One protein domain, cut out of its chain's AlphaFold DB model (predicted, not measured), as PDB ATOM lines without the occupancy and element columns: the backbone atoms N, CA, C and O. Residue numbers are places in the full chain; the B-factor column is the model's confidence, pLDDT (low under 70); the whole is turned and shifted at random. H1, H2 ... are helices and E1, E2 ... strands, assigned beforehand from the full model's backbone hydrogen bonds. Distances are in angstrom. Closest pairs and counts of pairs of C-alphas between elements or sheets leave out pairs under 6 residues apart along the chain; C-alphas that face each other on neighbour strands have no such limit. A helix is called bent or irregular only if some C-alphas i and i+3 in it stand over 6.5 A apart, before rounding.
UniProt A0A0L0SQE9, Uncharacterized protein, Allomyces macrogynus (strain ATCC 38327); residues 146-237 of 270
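This is residues 146 to 237 of the 270 residues of an uncharacterized protein of Allomyces macrogynus (strain ATCC 38327) (UniProt A0A0L0SQE9). Two small lobes are strung on one helix in a long, loose rod: H2 bridges them, and little else lies beside it. The first lobe holds the hairpin E1 and E2, the helix H1 and a looped stretch without a named element, residues 174 to 188; the second holds the short hairpin E3 and E4 and the helix H3, whose residues 226 to 231 stick out. The printed part has 92 residues, with three named helices and four named strands in the order E1 E2 H1 H2 E3 E4 H3, of mixed class, and each sheet is one antiparallel pair. The whole is loose, with a radius of gyration of the C-alphas of 17.5 A and spans of 57 by 22 by 21 A.

Begin with E1, residues 148 to 151, and E2, residues 161 to 164, an antiparallel hairpin at 141 degrees; look for N 149 and O 163, 2.8 A apart and within hydrogen-bond range. A tight link joins E2 to H1, residues 165 to 173, and the closest C-alphas of E1 and H1 are those of Gly 149 and Met 165, 5.5 A apart. Farther on, residues 178 to 179 pair antiparallel with residues 186 to 187. H2, residues 189 to 203, is close to H1 but not clearly touching it, the closest C-alphas being those of Arg 172 and Val 189 at 5.9 A; their lines are only just about perpendicular, at 70.1 degrees. Next come E3, residues 212 to 214, and E4, residues 221 to 223, an antiparallel hairpin with N 222 and O 213 within hydrogen-bond range at 2.9 A. H3, residues 226 to 236, is close to H2 but not clearly touching it: the C-alphas of Pro 202 and Leu 236 are the closest, 6.3 A apart, and the tilt of 71 degrees is only just about perpendicular. H1 and H3 are apart. Every O i to N i+4 pair is within hydrogen-bond range in H1, against 9 of 11 in H2 and 4 of 7 in H3.

Find C-alpha 148 at (37.829, 120.718, 26.781), where E1 begins its 9.1 A; E2 is 10.5 A long and H1 11.7 A. From C-alpha 189 at (40.953, 105.304, 19.424), H2 runs 21.9 A; it is only just irregular, with C-alphas 199 and 202 6.8 A apart. E3 and E4 measure 6.5 A each. H3, 16.5 A long, ends at C-alpha 236 at (50.176, 102.635, -3.138) and is irregular, with C-alphas 227 and 230 7.3 A apart.

The C-alphas of Thr 146 and Lys 217, the two farthest apart, are 57.6 A from each other. The printed part has no cut, and its long link is H1 to H2, 15 residues. The mean pLDDT of the printed part is 77.3; look for values under 70 at residues 210 to 217, 219 and 221 to 237.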
ATOM      1  N   THR A 146      35.538 122.548  32.976       74.38
ATOM      2  CA  THR A 146      35.768 123.551  31.924       74.38
ATOM      3  C   THR A 146      36.828 123.123  30.911       74.38
ATOM      4  O   THR A 146      36.871 123.641  29.790       74.38
ATOM      5  N   ALA A 147      37.663 122.144  31.264       74.62
ATOM      6  CA  ALA A 147      38.709 121.641  30.393       74.62
ATOM      7  C   ALA A 147      38.102 120.842  29.226       74.62
ATOM      8  O   ALA A 147      37.529 119.757  29.383       74.62
ATOM      9  N   THR A 148      38.246 121.384  28.016       77.00
ATOM     10  CA  THR A 148      37.829 120.718  26.781       77.00
ATOM     11  C   THR A 148      39.039 120.153  26.046       77.00
ATOM     12  O   THR A 148      39.972 120.862  25.675       77.00
ATOM     13  N   GLY A 149      39.016 118.842  25.823       76.38
ATOM     14  CA  GLY A 149      39.970 118.137  24.983       76.38
ATOM     15  C   GLY A 149      39.493 118.111  23.533       76.38
ATOM     16  O   GLY A 149      38.318 117.865  23.244       76.38
ATOM     17  N   LYS A 150      40.409 118.324  22.584       80.25
ATOM     18  CA  LYS A 150      40.141 118.006  21.176       80.25
ATOM     19  C   LYS A 150      40.221 116.488  20.988       80.25
ATOM     20  O   LYS A 150      41.318 115.918  20.946       80.25
ATOM     21  N   ILE A 151      39.064 115.844  20.839       74.31
ATOM     22  CA  ILE A 151      38.981 114.479  20.321       74.31
ATOM     23  C   ILE A 151      39.414 114.531  18.851       74.31
ATOM     24  O   ILE A 151      39.034 115.411  18.078       74.31
ATOM     25  N   ALA A 152      40.250 113.580  18.451       78.25
ATOM     26  CA  ALA A 152      40.719 113.480  17.078       78.25
ATOM     27  C   ALA A 152      39.570 113.495  16.045       78.25
ATOM     28  O   ALA A 152      38.452 113.057  16.319       78.25
ATOM     29  N   ALA A 153      39.864 113.965  14.829       91.06
ATOM     30  CA  ALA A 153      38.881 114.068  13.753       91.06
ATOM     31  C   ALA A 153      38.174 112.730  13.471       91.06
ATOM     32  O   ALA A 153      38.814 111.674  13.398       91.06
ATOM     33  N   CYS A 154      36.857 112.788  13.252       94.75
ATOM     34  CA  CYS A 154      36.054 111.606  12.964       94.75
ATOM     35  C   CYS A 154      36.612 110.857  11.736       94.75
ATOM     36  O   CYS A 154      36.743 111.451  10.658       94.75
ATOM     37  N   PRO A 155      36.878 109.541  11.828       91.62
ATOM     38  CA  PRO A 155      37.403 108.781  10.697       91.62
ATOM     39  C   PRO A 155      36.440 108.749   9.503       91.62
ATOM     40  O   PRO A 155      36.889 108.649   8.362       91.62
ATOM     41  N   SER A 156      35.131 108.869   9.752       93.44
ATOM     42  CA  SER A 156      34.089 108.827   8.723       93.44
ATOM     43  C   SER A 156      33.931 110.176   8.012       93.44
ATOM     44  O   SER A 156      34.224 110.285   6.821       93.44
ATOM     45  N   CYS A 157      33.537 111.226   8.741       95.19
ATOM     46  CA  CYS A 157      33.183 112.524   8.154       95.19
ATOM     47  C   CYS A 157      34.282 113.594   8.238       95.19
ATOM     48  O   CYS A 157      34.095 114.676   7.695       95.19
ATOM     49  N   LYS A 158      35.417 113.306   8.893       93.44
ATOM     50  CA  LYS A 158      36.546 114.235   9.115       93.44
ATOM     51  C   LYS A 158      36.240 115.456   9.985       93.44
ATOM     52  O   LYS A 158      37.133 116.274  10.167       93.44
ATOM     53  N   ALA A 159      35.039 115.565  10.551       94.44
ATOM     54  CA  ALA A 159      34.718 116.633  11.488       94.44
ATOM     55  C   ALA A 159      35.613 116.543  12.732       94.44
ATOM     56  O   ALA A 159      35.772 115.458  13.305       94.44
ATOM     57  N   GLU A 160      36.185 117.674  13.144       93.31
ATOM     58  CA  GLU A 160      36.854 117.791  14.440       93.31
ATOM     59  C   GLU A 160      35.840 117.544  15.558       93.31
ATOM     60  O   GLU A 160      34.651 117.836  15.417       93.31
ATOM     61  N   GLN A 161      36.294 116.929  16.644       92.31
ATOM     62  CA  GLN A 161      35.453 116.618  17.786       92.31
ATOM     63  C   GLN A 161      36.063 117.276  19.021       92.31
ATOM     64  O   GLN A 161      37.277 117.321  19.199       92.31
ATOM     65  N   THR A 162      35.215 117.796  19.890       92.25
ATOM     66  CA  THR A 162      35.614 118.336  21.188       92.25
ATOM     67  C   THR A 162      34.820 117.608  22.250       92.25
ATOM     68  O   THR A 162      33.624 117.373  22.068       92.25
ATOM     69  N   SER A 163      35.466 117.248  23.350       89.19
ATOM     70  CA  SER A 163      34.782 116.688  24.508       89.19
ATOM     71  C   SER A 163      35.331 117.250  25.798       89.19
ATOM     72  O   SER A 163      36.406 117.843  25.831       89.19
ATOM     73  N   THR A 164      34.605 117.006  26.878       88.81
ATOM     74  CA  THR A 164      35.138 117.182  28.225       88.81
ATOM     75  C   THR A 164      36.319 116.232  28.449       88.81
ATOM     76  O   THR A 164      36.409 115.171  27.809       88.81
ATOM     77  N   MET A 165      37.227 116.608  29.348       85.50
ATOM     78  CA  MET A 165      38.395 115.795  29.704       85.50
ATOM     79  C   MET A 165      38.046 114.356  30.128       85.50
ATOM     80  O   MET A 165      38.652 113.437  29.572       85.50
ATOM     81  N   PRO A 166      37.025 114.096  30.972       82.69
ATOM     82  CA  PRO A 166      36.660 112.724  31.340       82.69
ATOM     83  C   PRO A 166      36.247 111.859  30.142       82.69
ATOM     84  O   PRO A 166      36.542 110.664  30.088       82.69
ATOM     85  N   VAL A 167      35.585 112.458  29.145       84.75
ATOM     86  CA  VAL A 167      35.170 111.756  27.924       84.75
ATOM     87  C   VAL A 167      36.369 111.478  27.011       84.75
ATOM     88  O   VAL A 167      36.455 110.381  26.457       84.75
ATOM     89  N   ASP A 168      37.319 112.411  26.885       84.75
ATOM     90  CA  ASP A 168      38.553 112.178  26.115       84.75
ATOM     91  C   ASP A 168      39.434 111.115  26.790       84.75
ATOM     92  O   ASP A 168      39.925 110.203  26.123       84.75
ATOM     93  N   ALA A 169      39.560 111.153  28.120       82.12
ATOM     94  CA  ALA A 169      40.269 110.137  28.896       82.12
ATOM     95  C   ALA A 169      39.625 108.751  28.720       82.12
ATOM     96  O   ALA A 169      40.310 107.774  28.405       82.12
ATOM     97  N   ALA A 170      38.295 108.665  28.817       83.62
ATOM     98  CA  ALA A 170      37.535 107.451  28.531       83.62
ATOM     99  C   ALA A 170      37.784 106.909  27.114       83.62
ATOM    100  O   ALA A 170      37.977 105.703  26.928       83.62
ATOM    101  N   PHE A 171      37.805 107.796  26.123       86.38
ATOM    102  CA  PHE A 171      38.064 107.453  24.730       86.38
ATOM    103  C   PHE A 171      39.496 106.932  24.515       86.38
ATOM    104  O   PHE A 171      39.687 105.895  23.875       86.38
ATOM    105  N   ARG A 172      40.506 107.618  25.067       84.44
ATOM    106  CA  ARG A 172      41.929 107.300  24.859       84.44
ATOM    107  C   ARG A 172      42.418 106.106  25.672       84.44
ATOM    108  O   ARG A 172      43.171 105.296  25.140       84.44
ATOM    109  N   LEU A 173      42.016 105.999  26.939       82.06
ATOM    110  CA  LEU A 173      42.580 105.030  27.890       82.06
ATOM    111  C   LEU A 173      41.745 103.761  27.997       82.06
ATOM    112  O   LEU A 173      42.282 102.657  28.041       82.06
ATOM    113  N   HIS A 174      40.421 103.906  28.000       80.81
ATOM    114  CA  HIS A 174      39.509 102.784  28.224       80.81
ATOM    115  C   HIS A 174      38.957 102.190  26.928       80.81
ATOM    116  O   HIS A 174      38.072 101.336  26.979       80.81
ATOM    117  N   LYS A 175      39.458 102.639  25.767       86.88
ATOM    118  CA  LYS A 175      39.004 102.205  24.436       86.88
ATOM    119  C   LYS A 175      37.488 102.337  24.254       86.88
ATOM    120  O   LYS A 175      36.889 101.622  23.449       86.88
ATOM    121  N   LYS A 176      36.846 103.235  25.010       90.25
ATOM    122  CA  LYS A 176      35.409 103.471  24.876       90.25
ATOM    123  C   LYS A 176      35.147 104.124  23.526       90.25
ATOM    124  O   LYS A 176      35.896 104.993  23.080       90.25
ATOM    125  N   ALA A 177      34.082 103.687  22.862       91.62
ATOM    126  CA  ALA A 177      33.672 104.288  21.606       91.62
ATOM    127  C   ALA A 177      33.149 105.711  21.854       91.62
ATOM    128  O   ALA A 177      32.313 105.923  22.731       91.62
ATOM    129  N   ALA A 178      33.622 106.665  21.058       92.81
ATOM    130  CA  ALA A 178      33.053 108.000  20.961       92.81
ATOM    131  C   ALA A 178      32.075 108.047  19.784       92.81
ATOM    132  O   ALA A 178      32.318 107.447  18.735       92.81
ATOM    133  N   MET A 179      30.968 108.767  19.945       95.75
ATOM    134  CA  MET A 179      29.995 108.983  18.878       95.75
ATOM    135  C   MET A 179      30.245 110.342  18.230       95.75
ATOM    136  O   MET A 179      30.255 111.362  18.912       95.75
ATOM    137  N   CYS A 180      30.452 110.363  16.912       96.19
ATOM    138  CA  CYS A 180      30.630 111.617  16.187       96.19
ATOM    139  C   CYS A 180      29.346 112.448  16.236       96.19
ATOM    140  O   CYS A 180      28.305 111.999  15.759       96.19
ATOM    141  N   THR A 181      29.442 113.683  16.714       95.31
ATOM    142  CA  THR A 181      28.310 114.620  16.772       95.31
ATOM    143  C   THR A 181      27.776 114.996  15.389       95.31
ATOM    144  O   THR A 181      26.584 115.230  15.233       95.31
ATOM    145  N   SER A 182      28.630 115.007  14.362       96.62
ATOM    146  CA  SER A 182      28.246 115.426  13.010       96.62
ATOM    147  C   SER A 182      27.618 114.315  12.165       96.62
ATOM    148  O   SER A 182      26.796 114.601  11.303       96.62
ATOM    149  N   CYS A 183      28.023 113.052  12.348       97.00
ATOM    150  CA  CYS A 183      27.559 111.942  11.498       97.00
ATOM    151  C   CYS A 183      27.066 110.709  12.265       97.00
ATOM    152  O   CYS A 183      26.889 109.654  11.655       97.00
ATOM    153  N   ALA A 184      26.907 110.814  13.588       96.19
ATOM    154  CA  ALA A 184      26.453 109.752  14.494       96.19
ATOM    155  C   ALA A 184      27.249 108.433  14.410       96.19
ATOM    156  O   ALA A 184      26.822 107.395  14.905       96.19
ATOM    157  N   THR A 185      28.424 108.441  13.774       96.38
ATOM    158  CA  THR A 185      29.253 107.244  13.640       96.38
ATOM    159  C   THR A 185      30.023 107.030  14.934       96.38
ATOM    160  O   THR A 185      30.759 107.920  15.360       96.38
ATOM    161  N   ALA A 186      29.870 105.854  15.537       95.31
ATOM    162  CA  ALA A 186      30.702 105.424  16.651       95.31
ATOM    163  C   ALA A 186      32.102 105.041  16.148       95.31
ATOM    164  O   ALA A 186      32.241 104.356  15.134       95.31
ATOM    165  N   PHE A 187      33.142 105.480  16.847       94.75
ATOM    166  CA  PHE A 187      34.526 105.132  16.546       94.75
ATOM    167  C   PHE A 187      35.344 105.009  17.832       94.75
ATOM    168  O   PHE A 187      35.003 105.586  18.859       94.75
ATOM    169  N   THR A 188      36.434 104.251  17.775       94.00
ATOM    170  CA  THR A 188      37.373 104.072  18.898       94.00
ATOM    171  C   THR A 188      38.704 104.754  18.599       94.00
ATOM    172  O   THR A 188      38.956 105.193  17.469       94.00
ATOM    173  N   VAL A 189      39.585 104.807  19.597       89.62
ATOM    174  CA  VAL A 189      40.953 105.304  19.424       89.62
ATOM    175  C   VAL A 189      41.723 104.510  18.359       89.62
ATOM    176  O   VAL A 189      42.460 105.108  17.574       89.62
ATOM    177  N   GLU A 190      41.493 103.196  18.231       88.62
ATOM    178  CA  GLU A 190      42.122 102.387  17.179       88.62
ATOM    179  C   GLU A 190      41.651 102.793  15.780       88.62
ATOM    180  O   GLU A 190      42.468 102.911  14.869       88.62
ATOM    181  N   HIS A 191      40.356 103.074  15.598       90.25
ATOM    182  CA  HIS A 191      39.829 103.541  14.310       90.25
ATOM    183  C   HIS A 191      40.486 104.856  13.880       90.25
ATOM    184  O   HIS A 191      40.849 105.022  12.713       90.25
ATOM    185  N   VAL A 192      40.676 105.780  14.824       88.56
ATOM    186  CA  VAL A 192      41.386 107.042  14.586       88.56
ATOM    187  C   VAL A 192      42.853 106.788  14.243       88.56
ATOM    188  O   VAL A 192      43.358 107.370  13.283       88.56
ATOM    189  N   ALA A 193      43.538 105.922  14.994       86.56
ATOM    190  CA  ALA A 193      44.945 105.601  14.764       86.56
ATOM    191  C   ALA A 193      45.165 104.966  13.383       86.56
ATOM    192  O   ALA A 193      46.019 105.429  12.626       86.56
ATOM    193  N   VAL A 194      44.343 103.978  13.012       87.62
ATOM    194  CA  VAL A 194      44.359 103.340  11.687       87.62
ATOM    195  C   VAL A 194      44.073 104.366  10.600       87.62
ATOM    196  O   VAL A 194      44.792 104.429   9.607       87.62
ATOM    197  N   HIS A 195      43.071 105.222  10.788       87.88
ATOM    198  CA  HIS A 195      42.752 106.255   9.812       87.88
ATOM    199  C   HIS A 195      43.905 107.257   9.628       87.88
ATOM    200  O   HIS A 195      44.260 107.604   8.498       87.88
ATOM    201  N   ARG A 196      44.527 107.709  10.724       85.00
ATOM    202  CA  ARG A 196      45.703 108.588  10.691       85.00
ATOM    203  C   ARG A 196      46.869 107.908   9.980       85.00
ATOM    204  O   ARG A 196      47.481 108.525   9.112       85.00
ATOM    205  N   PHE A 197      47.127 106.639  10.288       86.19
ATOM    206  CA  PHE A 197      48.144 105.843   9.615       86.19
ATOM    207  C   PHE A 197      47.877 105.749   8.110       86.19
ATOM    208  O   PHE A 197      48.744 106.110   7.327       86.19
ATOM    209  N   LEU A 198      46.668 105.365   7.691       86.19
ATOM    210  CA  LEU A 198      46.298 105.259   6.276       86.19
ATOM    211  C   LEU A 198      46.338 106.607   5.540       86.19
ATOM    212  O   LEU A 198      46.571 106.639   4.338       86.19
ATOM    213  N   THR A 199      46.139 107.721   6.250       83.88
ATOM    214  CA  THR A 199      46.262 109.071   5.675       83.88
ATOM    215  C   THR A 199      47.725 109.473   5.471       83.88
ATOM    216  O   THR A 199      48.054 110.141   4.491       83.88
ATOM    217  N   LEU A 200      48.607 109.085   6.395       83.88
ATOM    218  CA  LEU A 200      50.031 109.416   6.347       83.88
ATOM    219  C   LEU A 200      50.825 108.457   5.458       83.88
ATOM    220  O   LEU A 200      51.720 108.901   4.748       83.88
ATOM    221  N   ALA A 201      50.485 107.168   5.455       87.56
ATOM    222  CA  ALA A 201      51.238 106.109   4.786       87.56
ATOM    223  C   ALA A 201      51.548 106.388   3.302       87.56
ATOM    224  O   ALA A 201      52.696 106.179   2.918       87.56
ATOM    225  N   PRO A 202      50.627 106.928   2.475       84.56
ATOM    226  CA  PRO A 202      50.930 107.259   1.079       84.56
ATOM    227  C   PRO A 202      51.935 108.405   0.905       84.56
ATOM    228  O   PRO A 202      52.501 108.566  -0.170       84.56
ATOM    229  N   ARG A 203      52.127 109.234   1.939       85.75
ATOM    230  CA  ARG A 203      53.038 110.389   1.930       85.75
ATOM    231  C   ARG A 203      54.403 110.065   2.527       85.75
ATOM    232  O   ARG A 203      55.319 110.872   2.403       85.75
ATOM    233  N   MET A 204      54.536 108.929   3.205       77.19
ATOM    234  CA  MET A 204      55.796 108.534   3.817       77.19
ATOM    235  C   MET A 204      56.661 107.772   2.809       77.19
ATOM    236  O   MET A 204      56.135 106.956   2.046       77.19
ATOM    237  N   PRO A 205      57.992 107.967   2.827       81.19
ATOM    238  CA  PRO A 205      58.903 107.064   2.144       81.19
ATOM    239  C   PRO A 205      58.621 105.636   2.601       81.19
ATOM    240  O   PRO A 205      58.469 105.380   3.796       81.19
ATOM    241  N   ALA A 206      58.567 104.687   1.671       75.19
ATOM    242  CA  ALA A 206      58.202 103.320   2.020       75.19
ATOM    243  C   ALA A 206      59.181 102.674   3.018       75.19
ATOM    244  O   ALA A 206      58.750 101.843   3.802       75.19
ATOM    245  N   ILE A 207      60.440 103.125   3.068       72.88
ATOM    246  CA  ILE A 207      61.436 102.739   4.089       72.88
ATOM    247  C   ILE A 207      61.064 103.159   5.523       72.88
ATOM    248  O   ILE A 207      61.644 102.660   6.479       72.88
ATOM    249  N   SER A 208      60.128 104.097   5.683       72.50
ATOM    250  CA  SER A 208      59.675 104.628   6.973       72.50
ATOM    251  C   SER A 208      58.410 103.933   7.487       72.50
ATOM    252  O   SER A 208      57.946 104.233   8.585       72.50
ATOM    253  N   LEU A 209      57.824 103.015   6.709       75.19
ATOM    254  CA  LEU A 209      56.686 102.209   7.144       75.19
ATOM    255  C   LEU A 209      57.188 101.029   7.980       75.19
ATOM    256  O   LEU A 209      57.960 100.196   7.497       75.19
ATOM    257  N   ALA A 210      56.722 100.931   9.226       63.25
ATOM    258  CA  ALA A 210      57.014  99.791  10.088       63.25
ATOM    259  C   ALA A 210      56.671  98.463   9.377       63.25
ATOM    260  O   ALA A 210      55.618  98.335   8.752       63.25
ATOM    261  N   GLY A 211      57.581  97.484   9.445       67.12
ATOM    262  CA  GLY A 211      57.434  96.180   8.777       67.12
ATOM    263  C   GLY A 211      57.904  96.132   7.316       67.12
ATOM    264  O   GLY A 211      57.786  95.090   6.665       67.12
ATOM    265  N   THR A 212      58.459  97.226   6.790       59.00
ATOM    266  CA  THR A 212      59.209  97.194   5.531       59.00
ATOM    267  C   THR A 212      60.675  96.882   5.820       59.00
ATOM    268  O   THR A 212      61.346  97.597   6.558       59.00
ATOM    269  N   LEU A 213      61.180  95.777   5.265       59.03
ATOM    270  CA  LEU A 213      62.611  95.498   5.266       59.03
ATOM    271  C   LEU A 213      63.180  95.870   3.903       59.03
ATOM    272  O   LEU A 213      62.726  95.391   2.858       59.03
ATOM    273  N   THR A 214      64.201  96.716   3.905       57.66
ATOM    274  CA  THR A 214      65.016  96.960   2.720       57.66
ATOM    275  C   THR A 214      65.916  95.747   2.523       57.66
ATOM    276  O   THR A 214      66.724  95.422   3.393       57.66
ATOM    277  N   HIS A 215      65.779  95.048   1.396       63.56
ATOM    278  CA  HIS A 215      66.627  93.892   1.121       63.56
ATOM    279  C   HIS A 215      68.098  94.347   1.041       63.56
ATOM    280  O   HIS A 215      68.414  95.224   0.228       63.56
ATOM    281  N   PRO A 216      69.017  93.762   1.833       48.56
ATOM    282  CA  PRO A 216      70.352  94.326   2.050       48.56
ATOM    283  C   PRO A 216      71.201  94.382   0.774       48.56
ATOM    284  O   PRO A 216      72.027  95.276   0.622       48.56
ATOM    285  N   LYS A 217      70.968  93.470  -0.181       59.09
ATOM    286  CA  LYS A 217      71.766  93.370  -1.416       59.09
ATOM    287  C   LYS A 217      71.197  94.149  -2.604       59.09
ATOM    288  O   LYS A 217      71.939  94.516  -3.503       59.09
ATOM    289  N   THR A 218      69.885  94.383  -2.636       70.81
ATOM    290  CA  THR A 218      69.205  94.991  -3.802       70.81
ATOM    291  C   THR A 218      68.625  96.364  -3.496       70.81
ATOM    292  O   THR A 218      68.192  97.050  -4.416       70.81
ATOM    293  N   ARG A 219      68.576  96.759  -2.214       62.62
ATOM    294  CA  ARG A 219      67.875  97.952  -1.710       62.62
ATOM    295  C   ARG A 219      66.400  98.033  -2.128       62.62
ATOM    296  O   ARG A 219      65.777  99.082  -2.009       62.62
ATOM    297  N   LEU A 220      65.819  96.919  -2.575       70.06
ATOM    298  CA  LEU A 220      64.400  96.832  -2.890       70.06
ATOM    299  C   LEU A 220      63.608  96.610  -1.605       70.06
ATOM    300  O   LEU A 220      63.955  95.771  -0.768       70.06
ATOM    301  N   ILE A 221      62.521  97.362  -1.466       59.47
ATOM    302  CA  ILE A 221      61.593  97.227  -0.348       59.47
ATOM    303  C   ILE A 221      60.877  95.886  -0.483       59.47
ATOM    304  O   ILE A 221      60.166  95.642  -1.460       59.47
ATOM    305  N   THR A 222      61.077  95.013   0.499       61.16
ATOM    306  CA  THR A 222      60.418  93.711   0.560       61.16
ATOM    307  C   THR A 222      59.446  93.726   1.741       61.16
ATOM    308  O   THR A 222      59.880  93.908   2.879       61.16
ATOM    309  N   PRO A 223      58.126  93.584   1.514       56.34
ATOM    310  CA  PRO A 223      57.182  93.452   2.619       56.34
ATOM    311  C   PRO A 223      57.486  92.162   3.395       56.34
ATOM    312  O   PRO A 223      57.669  91.113   2.778       56.34
ATOM    313  N   MET A 224      57.536  92.238   4.732       47.09
ATOM    314  CA  MET A 224      57.877  91.095   5.600       47.09
ATOM    315  C   MET A 224      56.935  89.892   5.437       47.09
ATOM    316  O   MET A 224      57.371  88.751   5.551       47.09
ATOM    317  N   HIS A 225      55.657  90.129   5.131       54.47
ATOM    318  CA  HIS A 225      54.673  89.070   4.918       54.47
ATOM    319  C   HIS A 225      54.360  88.915   3.429       54.47
ATOM    320  O   HIS A 225      53.849  89.842   2.792       54.47
ATOM    321  N   ARG A 226      54.641  87.722   2.878       51.12
ATOM    322  CA  ARG A 226      54.344  87.356   1.479       51.12
ATOM    323  C   ARG A 226      52.869  87.576   1.119       51.12
ATOM    324  O   ARG A 226      52.587  87.956  -0.015       51.12
ATOM    325  N   ASP A 227      51.975  87.457   2.097       54.19
ATOM    326  CA  ASP A 227      50.524  87.568   1.912       54.19
ATOM    327  C   ASP A 227      50.020  89.020   1.829       54.19
ATOM    328  O   ASP A 227      48.956  89.280   1.276       54.19
ATOM    329  N   ASN A 228      50.812  90.006   2.272       53.25
ATOM    330  CA  ASN A 228      50.453  91.433   2.186       53.25
ATOM    331  C   ASN A 228      50.833  92.087   0.847       53.25
ATOM    332  O   ASN A 228      50.550  93.268   0.613       53.25
ATOM    333  N   LYS A 229      51.489  91.338  -0.046       45.50
ATOM    334  CA  LYS A 229      52.039  91.847  -1.309       45.50
ATOM    335  C   LYS A 229      50.970  92.376  -2.288       45.50
ATOM    336  O   LYS A 229      51.234  93.416  -2.894       45.50
ATOM    337  N   PRO A 230      49.781  91.755  -2.445       50.50
ATOM    338  CA  PRO A 230      48.729  92.297  -3.311       50.50
ATOM    339  C   PRO A 230      48.089  93.562  -2.716       50.50
ATOM    340  O   PRO A 230      47.909  94.561  -3.413       50.50
ATOM    341  N   THR A 231      47.810  93.548  -1.409       51.72
ATOM    342  CA  THR A 231      47.049  94.589  -0.698       51.72
ATOM    343  C   THR A 231      47.809  95.912  -0.595       51.72
ATOM    344  O   THR A 231      47.254  96.978  -0.872       51.72
ATOM    345  N   LEU A 232      49.106  95.868  -0.270       45.94
ATOM    346  CA  LEU A 232      49.945  97.072  -0.211       45.94
ATOM    347  C   LEU A 232      50.190  97.674  -1.600       45.94
ATOM    348  O   LEU A 232      50.182  98.895  -1.756       45.94
ATOM    349  N   ARG A 233      50.346  96.833  -2.631       45.00
ATOM    350  CA  ARG A 233      50.590  97.300  -4.003       45.00
ATOM    351  C   ARG A 233      49.359  98.005  -4.586       45.00
ATOM    352  O   ARG A 233      49.519  99.040  -5.222       45.00
ATOM    353  N   LEU A 234      48.148  97.522  -4.293       52.19
ATOM    354  CA  LEU A 234      46.884  98.183  -4.665       52.19
ATOM    355  C   LEU A 234      46.676  99.526  -3.943       52.19
ATOM    356  O   LEU A 234      46.105 100.452  -4.513       52.19
ATOM    357  N   SER A 235      47.166  99.641  -2.707       51.34
ATOM    358  CA  SER A 235      47.003 100.842  -1.875       51.34
ATOM    359  C   SER A 235      47.934 101.988  -2.289       51.34
ATOM    360  O   SER A 235      47.569 103.152  -2.158       51.34
ATOM    361  N   LEU A 236      49.124 101.663  -2.807       48.41
ATOM    362  CA  LEU A 236      50.176 102.635  -3.138       48.41
ATOM    363  C   LEU A 236      50.212 103.059  -4.615       48.41
ATOM    364  O   LEU A 236      50.891 104.022  -4.951       48.41
ATOM    365  N   THR A 237      49.509 102.355  -5.506       43.47
ATOM    366  CA  THR A 237      49.516 102.635  -6.958       43.47
ATOM    367  C   THR A 237      48.302 103.419  -7.451       43.47
ATOM    368  O   THR A 237      48.219 103.716  -8.640       43.47
TER     369      THR A 237